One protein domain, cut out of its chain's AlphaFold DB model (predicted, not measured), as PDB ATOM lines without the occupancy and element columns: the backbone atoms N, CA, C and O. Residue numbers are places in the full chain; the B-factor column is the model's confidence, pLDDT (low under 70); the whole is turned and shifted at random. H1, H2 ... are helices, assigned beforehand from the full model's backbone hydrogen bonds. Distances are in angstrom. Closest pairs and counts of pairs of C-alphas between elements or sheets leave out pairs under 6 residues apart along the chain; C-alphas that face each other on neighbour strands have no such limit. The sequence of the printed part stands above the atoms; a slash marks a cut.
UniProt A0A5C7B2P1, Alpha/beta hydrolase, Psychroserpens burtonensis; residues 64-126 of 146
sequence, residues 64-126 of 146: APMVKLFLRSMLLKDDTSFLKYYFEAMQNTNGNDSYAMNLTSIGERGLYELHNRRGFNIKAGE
ATOM      1  N   ALA A  64      -9.630  33.721  52.588       57.59
ATOM      2  CA  ALA A  64     -10.090  35.105  52.588       57.59
ATOM      3  C   ALA A  64     -10.129  35.741  51.182       57.59
ATOM      4  O   ALA A  64     -11.147  36.366  50.875       57.59
ATOM      5  N   PRO A  65      -9.133  35.540  50.289       58.16
ATOM      6  CA  PRO A  65      -9.223  36.025  48.915       58.16
ATOM      7  C   PRO A  65     -10.358  35.353  48.140       58.16
ATOM      8  O   PRO A  65     -11.126  36.062  47.506       58.16
ATOM      9  N   MET A  66     -10.522  34.029  48.250       60.72
ATOM     10  CA  MET A  66     -11.532  33.230  47.535       60.72
ATOM     11  C   MET A  66     -12.950  33.320  48.112       60.72
ATOM     12  O   MET A  66     -13.911  33.265  47.360       60.72
ATOM     13  N   VAL A  67     -13.114  33.526  49.417       60.22
ATOM     14  CA  VAL A  67     -14.400  33.800  50.079       60.22
ATOM     15  C   VAL A  67     -14.857  35.210  49.746       60.22
ATOM     16  O   VAL A  67     -16.018  35.411  49.405       60.22
ATOM     17  N   LYS A  68     -13.945  36.189  49.767       60.34
ATOM     18  CA  LYS A  68     -14.221  37.533  49.246       60.34
ATOM     19  C   LYS A  68     -14.560  37.477  47.760       60.34
ATOM     20  O   LYS A  68     -15.470  38.182  47.336       60.34
ATOM     21  N   LEU A  69     -13.871  36.625  46.997       60.25
ATOM     22  CA  LEU A  69     -14.183  36.336  45.603       60.25
ATOM     23  C   LEU A  69     -15.643  35.837  45.506       60.25
ATOM     24  O   LEU A  69     -16.492  36.460  44.875       60.25
ATOM     25  N   PHE A  70     -15.972  34.773  46.221       61.84
ATOM     26  CA  PHE A  70     -17.280  34.133  46.192       61.84
ATOM     27  C   PHE A  70     -18.430  35.052  46.643       61.84
ATOM     28  O   PHE A  70     -19.480  35.108  46.010       61.84
ATOM     29  N   LEU A  71     -18.232  35.828  47.711       62.19
ATOM     30  CA  LEU A  71     -19.213  36.812  48.176       62.19
ATOM     31  C   LEU A  71     -19.393  37.942  47.165       62.19
ATOM     32  O   LEU A  71     -20.518  38.379  46.930       62.19
ATOM     33  N   ARG A  72     -18.300  38.402  46.542       59.09
ATOM     34  CA  ARG A  72     -18.372  39.396  45.474       59.09
ATOM     35  C   ARG A  72     -19.164  38.841  44.305       59.09
ATOM     36  O   ARG A  72     -20.136  39.490  43.964       59.09
ATOM     37  N   SER A  73     -18.846  37.659  43.769       57.84
ATOM     38  CA  SER A  73     -19.541  37.068  42.609       57.84
ATOM     39  C   SER A  73     -21.050  36.889  42.810       57.84
ATOM     40  O   SER A  73     -21.810  37.039  41.859       57.84
ATOM     41  N   MET A  74     -21.494  36.656  44.047       57.00
ATOM     42  CA  MET A  74     -22.914  36.588  44.411       57.00
ATOM     43  C   MET A  74     -23.610  37.972  44.433       57.00
ATOM     44  O   MET A  74     -24.835  38.050  44.346       57.00
ATOM     45  N   LEU A  75     -22.842  39.063  44.536       59.06
ATOM     46  CA  LEU A  75     -23.308  40.454  44.644       59.06
ATOM     47  C   LEU A  75     -23.186  41.273  43.342       59.06
ATOM     48  O   LEU A  75     -23.803  42.336  43.255       59.06
ATOM     49  N   LEU A  76     -22.412  40.832  42.340       63.22
ATOM     50  CA  LEU A  76     -22.167  41.601  41.103       63.22
ATOM     51  C   LEU A  76     -23.413  41.541  40.216       63.22
ATOM     52  O   LEU A  76     -23.661  40.552  39.534       63.22
ATOM     53  N   LYS A  77     -24.215  42.607  40.245       66.06
ATOM     54  CA  LYS A  77     -25.371  42.785  39.354       66.06
ATOM     55  C   LYS A  77     -25.050  43.644  38.124       66.06
ATOM     56  O   LYS A  77     -25.934  43.843  37.298       66.06
ATOM     57  N   ASP A  78     -23.816  44.140  38.004       79.75
ATOM     58  CA  ASP A  78     -23.348  44.972  36.894       79.75
ATOM     59  C   ASP A  78     -21.988  44.509  36.336       79.75
ATOM     60  O   ASP A  78     -21.136  43.968  37.052       79.75
ATOM     61  N   ASP A  79     -21.784  44.769  35.046       85.31
ATOM     62  CA  ASP A  79     -20.620  44.344  34.261       85.31
ATOM     63  C   ASP A  79     -19.287  44.891  34.789       85.31
ATOM     64  O   ASP A  79     -18.262  44.210  34.727       85.31
ATOM     65  N   THR A  80     -19.276  46.105  35.349       82.81
ATOM     66  CA  THR A  80     -18.043  46.731  35.853       82.81
ATOM     67  C   THR A  80     -17.565  46.036  37.121       82.81
ATOM     68  O   THR A  80     -16.373  45.757  37.280       82.81
ATOM     69  N   SER A  81     -18.492  45.732  38.026       78.38
ATOM     70  CA  SER A  81     -18.209  44.975  39.241       78.38
ATOM     71  C   SER A  81     -17.766  43.545  38.907       78.38
ATOM     72  O   SER A  81     -16.783  43.071  39.484       78.38
ATOM     73  N   PHE A  82     -18.410  42.899  37.923       80.12
ATOM     74  CA  PHE A  82     -17.989  41.601  37.384       80.12
ATOM     75  C   PHE A  82     -16.555  41.616  36.848       80.12
ATOM     76  O   PHE A  82     -15.749  40.774  37.243       80.12
ATOM     77  N   LEU A  83     -16.202  42.583  36.000       83.62
ATOM     78  CA  LEU A  83     -14.866  42.659  35.407       83.62
ATOM     79  C   LEU A  83     -13.765  42.884  36.446       83.62
ATOM     80  O   LEU A  83     -12.738  42.211  36.396       83.62
ATOM     81  N   LYS A  84     -13.986  43.777  37.421       79.38
ATOM     82  CA  LYS A  84     -13.031  44.009  38.522       79.38
ATOM     83  C   LYS A  84     -12.731  42.716  39.273       79.38
ATOM     84  O   LYS A  84     -11.575  42.378  39.503       79.38
ATOM     85  N   TYR A  85     -13.782  41.978  39.604       77.31
ATOM     86  CA  TYR A  85     -13.684  40.674  40.237       77.31
ATOM     87  C   TYR A  85     -12.960  39.642  39.361       77.31
ATOM     88  O   TYR A  85     -12.068  38.941  39.833       77.31
ATOM     89  N   TYR A  86     -13.334  39.551  38.084       78.69
ATOM     90  CA  TYR A  86     -12.787  38.572  37.152       78.69
ATOM     91  C   TYR A  86     -11.282  38.786  36.939       78.69
ATOM     92  O   TYR A  86     -10.517  37.825  36.939       78.69
ATOM     93  N   PHE A  87     -10.833  40.041  36.861       81.31
ATOM     94  CA  PHE A  87      -9.410  40.372  36.795       81.31
ATOM     95  C   PHE A  87      -8.658  40.077  38.094       81.31
ATOM     96  O   PHE A  87      -7.552  39.543  38.027       81.31
ATOM     97  N   GLU A  88      -9.242  40.372  39.263       77.44
ATOM     98  CA  GLU A  88      -8.660  39.986  40.558       77.44
ATOM     99  C   GLU A  88      -8.500  38.456  40.651       77.44
ATOM    100  O   GLU A  88      -7.456  37.974  41.087       77.44
ATOM    101  N   ALA A  89      -9.494  37.679  40.208       75.56
ATOM    102  CA  ALA A  89      -9.418  36.217  40.181       75.56
ATOM    103  C   ALA A  89      -8.265  35.728  39.291       75.56
ATOM    104  O   ALA A  89      -7.427  34.955  39.749       75.56
ATOM    105  N   MET A  90      -8.201  36.223  38.050       77.25
ATOM    106  CA  MET A  90      -7.169  35.837  37.085       77.25
ATOM    107  C   MET A  90      -5.764  36.191  37.577       77.25
ATOM    108  O   MET A  90      -4.870  35.358  37.471       77.25
ATOM    109  N   GLN A  91      -5.580  37.376  38.173       75.06
ATOM    110  CA  GLN A  91      -4.305  37.796  38.767       75.06
ATOM    111  C   GLN A  91      -3.845  36.863  39.883       75.06
ATOM    112  O   GLN A  91      -2.688  36.462  39.892       75.06
ATOM    113  N   ASN A  92      -4.743  36.484  40.797       72.00
ATOM    114  CA  ASN A  92      -4.395  35.601  41.914       72.00
ATOM    115  C   ASN A  92      -4.031  34.176  41.469       72.00
ATOM    116  O   ASN A  92      -3.368  33.455  42.208       72.00
ATOM    117  N   THR A  93      -4.480  33.758  40.284       70.94
ATOM    118  CA  THR A  93      -4.125  32.463  39.687       70.94
ATOM    119  C   THR A  93      -2.972  32.544  38.691       70.94
ATOM    120  O   THR A  93      -2.523  31.508  38.206       70.94
ATOM    121  N   ASN A  94      -2.507  33.750  38.357       69.44
ATOM    122  CA  ASN A  94      -1.394  33.931  37.440       69.44
ATOM    123  C   ASN A  94      -0.073  33.714  38.189       69.44
ATOM    124  O   ASN A  94       0.056  34.069  39.359       69.44
ATOM    125  N   GLY A  95       0.914  33.123  37.516       66.12
ATOM    126  CA  GLY A  95       2.266  33.027  38.067       66.12
ATOM    127  C   GLY A  95       2.919  34.407  38.204       66.12
ATOM    128  O   GLY A  95       2.441  35.393  37.647       66.12
ATOM    129  N   ASN A  96       4.064  34.467  38.885       68.62
ATOM    130  CA  ASN A  96       4.867  35.694  39.004       68.62
ATOM    131  C   ASN A  96       5.604  36.082  37.706       68.62
ATOM    132  O   ASN A  96       6.441  36.985  37.725       68.62
ATOM    133  N   ASP A  97       5.328  35.401  36.595       66.56
ATOM    134  CA  ASP A  97       5.933  35.721  35.310       66.56
ATOM    135  C   ASP A  97       5.398  37.046  34.762       66.56
ATOM    136  O   ASP A  97       4.210  37.358  34.835       66.56
ATOM    137  N   SER A  98       6.287  37.803  34.125       59.41
ATOM    138  CA  SER A  98       6.032  39.145  33.593       59.41
ATOM    139  C   SER A  98       5.148  39.179  32.337       59.41
ATOM    140  O   SER A  98       5.191  40.158  31.588       59.41
ATOM    141  N   TYR A  99       4.369  38.129  32.051       65.50
ATOM    142  CA  TYR A  99       3.457  38.141  30.910       65.50
ATOM    143  C   TYR A  99       2.382  39.202  31.134       65.50
ATOM    144  O   TYR A  99       1.544  39.092  32.031       65.50
ATOM    145  N   ALA A 100       2.394  40.237  30.294       66.94
ATOM    146  CA  ALA A 100       1.358  41.254  30.299       66.94
ATOM    147  C   ALA A 100       0.013  40.596  29.964       66.94
ATOM    148  O   ALA A 100      -0.220  40.154  28.838       66.94
ATOM    149  N   MET A 101      -0.882  40.522  30.948       72.81
ATOM    150  CA  MET A 101      -2.246  40.072  30.699       72.81
ATOM    151  C   MET A 101      -2.942  41.064  29.769       72.81
ATOM    152  O   MET A 101      -3.011  42.261  30.052       72.81
ATOM    153  N   ASN A 102      -3.513  40.559  28.677       84.56
ATOM    154  CA  ASN A 102      -4.381  41.354  27.818       84.56
ATOM    155  C   ASN A 102      -5.747  41.520  28.500       84.56
ATOM    156  O   ASN A 102      -6.673  40.741  28.270       84.56
ATOM    157  N   LEU A 103      -5.850  42.525  29.373       83.06
ATOM    158  CA  LEU A 103      -7.060  42.805  30.148       83.06
ATOM    159  C   LEU A 103      -8.282  43.044  29.254       83.06
ATOM    160  O   LEU A 103      -9.378  42.626  29.618       83.06
ATOM    161  N   THR A 104      -8.100  43.644  28.075       87.44
ATOM    162  CA  THR A 104      -9.182  43.853  27.104       87.44
ATOM    163  C   THR A 104      -9.765  42.519  26.649       87.44
ATOM    164  O   THR A 104     -10.950  42.269  26.842       87.44
ATOM    165  N   SER A 105      -8.922  41.615  26.143       87.56
ATOM    166  CA  SER A 105      -9.360  40.300  25.660       87.56
ATOM    167  C   SER A 105      -9.959  39.435  26.775       87.56
ATOM    168  O   SER A 105     -10.986  38.781  26.581       87.56
ATOM    169  N   ILE A 106      -9.355  39.461  27.970       86.06
ATOM    170  CA  ILE A 106      -9.882  38.759  29.148       86.06
ATOM    171  C   ILE A 106     -11.264  39.318  29.514       86.06
ATOM    172  O   ILE A 106     -12.190  38.546  29.760       86.06
ATOM    173  N   GLY A 107     -11.429  40.643  29.513       88.56
ATOM    174  CA  GLY A 107     -12.687  41.293  29.860       88.56
ATOM    175  C   GLY A 107     -13.804  41.006  28.859       88.56
ATOM    176  O   GLY A 107     -14.893  40.598  29.259       88.56
ATOM    177  N   GLU A 108     -13.522  41.135  27.562       91.50
ATOM    178  CA  GLU A 108     -14.464  40.815  26.482       91.50
ATOM    179  C   GLU A 108     -14.952  39.368  26.573       91.50
ATOM    180  O   GLU A 108     -16.155  39.104  26.513       91.50
ATOM    181  N   ARG A 109     -14.030  38.422  26.792       87.62
ATOM    182  CA  ARG A 109     -14.387  37.010  26.955       87.62
ATOM    183  C   ARG A 109     -15.206  36.767  28.220       87.62
ATOM    184  O   ARG A 109     -16.178  36.018  28.168       87.62
ATOM    185  N   GLY A 110     -14.843  37.401  29.333       86.19
ATOM    186  CA  GLY A 110     -15.588  37.306  30.587       86.19
ATOM    187  C   GLY A 110     -17.036  37.781  30.436       86.19
ATOM    188  O   GLY A 110     -17.958  37.068  30.833       86.19
ATOM    189  N   LEU A 111     -17.244  38.944  29.811       88.44
ATOM    190  CA  LEU A 111     -18.580  39.483  29.537       88.44
ATOM    191  C   LEU A 111     -19.362  38.608  28.557       88.44
ATOM    192  O   LEU A 111     -20.555  38.382  28.750       88.44
ATOM    193  N   TYR A 112     -18.698  38.073  27.528       89.62
ATOM    194  CA  TYR A 112     -19.342  37.157  26.593       89.62
ATOM    195  C   TYR A 112     -19.885  35.912  27.306       89.62
ATOM    196  O   TYR A 112     -21.042  35.549  27.094       89.62
ATOM    197  N   GLU A 113     -19.081  35.273  28.160       85.94
ATOM    198  CA  GLU A 113     -19.501  34.094  28.930       85.94
ATOM    199  C   GLU A 113     -20.644  34.436  29.906       85.94
ATOM    200  O   GLU A 113     -21.622  33.687  30.004       85.94
ATOM    201  N   LEU A 114     -20.568  35.595  30.575       83.62
ATOM    202  CA  LEU A 114     -21.617  36.079  31.475       83.62
ATOM    203  C   LEU A 114     -22.961  36.240  30.750       83.62
ATOM    204  O   LEU A 114     -23.959  35.651  31.166       83.62
ATOM    205  N   HIS A 115     -22.968  36.984  29.642       87.06
ATOM    206  CA  HIS A 115     -24.195  37.391  28.954       87.06
ATOM    207  C   HIS A 115     -24.761  36.327  28.013       87.06
ATOM    208  O   HIS A 115     -25.976  36.193  27.896       87.06
ATOM    209  N   ASN A 116     -23.905  35.536  27.358       87.44
ATOM    210  CA  ASN A 116     -24.329  34.610  26.299       87.44
ATOM    211  C   ASN A 116     -24.329  33.141  26.734       87.44
ATOM    212  O   ASN A 116     -24.965  32.306  26.090       87.44
ATOM    213  N   ARG A 117     -23.620  32.794  27.817       81.88
ATOM    214  CA  ARG A 117     -23.461  31.402  28.280       81.88
ATOM    215  C   ARG A 117     -23.917  31.171  29.716       81.88
ATOM    216  O   ARG A 117     -23.643  30.118  30.286       81.88
ATOM    217  N   ARG A 118     -24.719  32.102  30.249       75.31
ATOM    218  CA  ARG A 118     -25.293  32.065  31.607       75.31
ATOM    219  C   ARG A 118     -24.233  32.126  32.717       75.31
ATOM    220  O   ARG A 118     -24.515  31.718  33.842       75.31
ATOM    221  N   GLY A 119     -23.041  32.641  32.409       72.56
ATOM    222  CA  GLY A 119     -21.954  32.832  33.362       72.56
ATOM    223  C   GLY A 119     -21.493  31.552  34.066       72.56
ATOM    224  O   GLY A 119     -21.635  30.435  33.567       72.56
ATOM    225  N   PHE A 120     -20.904  31.720  35.251       70.31
ATOM    226  CA  PHE A 120     -20.387  30.612  36.053       70.31
ATOM    227  C   PHE A 120     -21.499  29.903  36.833       70.31
ATOM    228  O   PHE A 120     -22.200  30.507  37.643       70.31
ATOM    229  N   ASN A 121     -21.608  28.584  36.661       73.06
ATOM    230  CA  ASN A 121     -22.502  27.758  37.467       73.06
ATOM    231  C   ASN A 121     -21.831  27.349  38.787       73.06
ATOM    232  O   ASN A 121     -21.062  26.390  38.831       73.06
ATOM    233  N   ILE A 122     -22.183  28.031  39.877       65.75
ATOM    234  CA  ILE A 122     -21.642  27.764  41.221       65.75
ATOM    235  C   ILE A 122     -21.932  26.326  41.684       65.75
ATOM    236  O   ILE A 122     -21.074  25.675  42.283       65.75
ATOM    237  N   LYS A 123     -23.103  25.777  41.335       71.88
ATOM    238  CA  LYS A 123     -23.483  24.409  41.717       71.88
ATOM    239  C   LYS A 123     -22.632  23.346  41.025       71.88
ATOM    240  O   LYS A 123     -22.555  22.223  41.511       71.88
ATOM    241  N   ALA A 124     -21.985  23.673  39.903       73.19
ATOM    242  CA  ALA A 124     -21.130  22.721  39.200       73.19
ATOM    243  C   ALA A 124     -19.937  22.287  40.067       73.19
ATOM    244  O   ALA A 124     -19.645  21.093  40.128       73.19
ATOM    245  N   GLY A 125     -19.314  23.225  40.790       72.62
ATOM    246  CA  GLY A 125     -18.229  22.914  41.724       72.62
ATOM    247  C   GLY A 125     -18.703  22.034  42.883       72.62
ATOM    248  O   GLY A 125     -18.083  21.018  43.187       72.62
ATOM    249  N   GLU A 126     -19.860  22.352  43.471       75.00
ATOM    250  CA  GLU A 126     -20.456  21.526  44.531       75.00
ATOM    251  C   GLU A 126     -20.751  20.099  44.060       75.00
ATOM    252  O   GLU A 126     -20.484  19.137  44.779       75.00
TER     253      GLU A 126
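AT A GLANCE: This is residues 64 to 126 of the 146 residues of the protein "Alpha/beta hydrolase" of Psychroserpens burtonensis (UniProt A0A5C7B2P1). Three helices make the body, with H2 in the middle: H1 folds beside it on one side as a loose helical hairpin, and H3 crosses it at a steep angle on the other side. Between H2 and H3 the chain swings out in a loop whose residues 93 to 100 stick out, and after H3 a short tail leads to the small helix H4, off to the side and apart from the other three. The printed part has 63 residues with four named helices, in the order H1, H2, H3, H4, and no named strand; the class is all helix. The whole is compact, with a radius of gyration of the C-alphas of 12.2 A, and the C-alphas span 33 by 28 by 20 A.

IN THESE COORDINATES: H1 takes residues 64 to 75 and is 16.3 A long from first to last C-alpha; it begins with C-alpha 64 at (-10.090, 35.105, 52.588). H2, the longest helix by residues, takes residues 79 to 93 and is 21.0 A long, beginning with C-alpha 79 at (-20.620, 44.344, 34.261). H3 takes residues 103 to 116 and is 19.5 A long. H4 takes residues 122 to 126, is 7.2 A long, and ends with C-alpha 126 at (-20.456, 21.526, 44.531).

HOW THE PARTS SIT: H1 touches H2 with residues 69 to 73 alone, and the closest C-alphas, those of Leu 69 and Tyr 85, are 6.9 A apart. The two run opposite ways at a shallow tilt of 22 degrees and form a helical hairpin. H2 also touches H3, with the C-alphas of Leu 83 and Gly 107 closest at 6.1 A. They run opposite ways at a steep tilt of 60 degrees. H1 and H3 are apart. H4 is apart from H1, H2 and H3. In H1, H2 and H3 every O i to N i+4 pair is within hydrogen-bond range; in H4 0 of 1 is, while 2 of 2 O i to N i+3 pairs are within range.

THE WHOLE: The two C-alphas farthest apart, those of Ser 98 and Lys 123, are 34.0 A apart. Residues 93 to 100, of which 93 belongs to H2, stand free; without them the body of 55 residues spans 28 by 24 by 19 A. The printed part has no cut. The links from H1 to H2 and from H3 to H4 are tight, and the link from H2 to H3, with 9 residues, is short. The mean pLDDT of the printed part is 74.1, and of H1 60; residues 64 to 77, residues 94 to 100 and residue 122 are under 70 in this model.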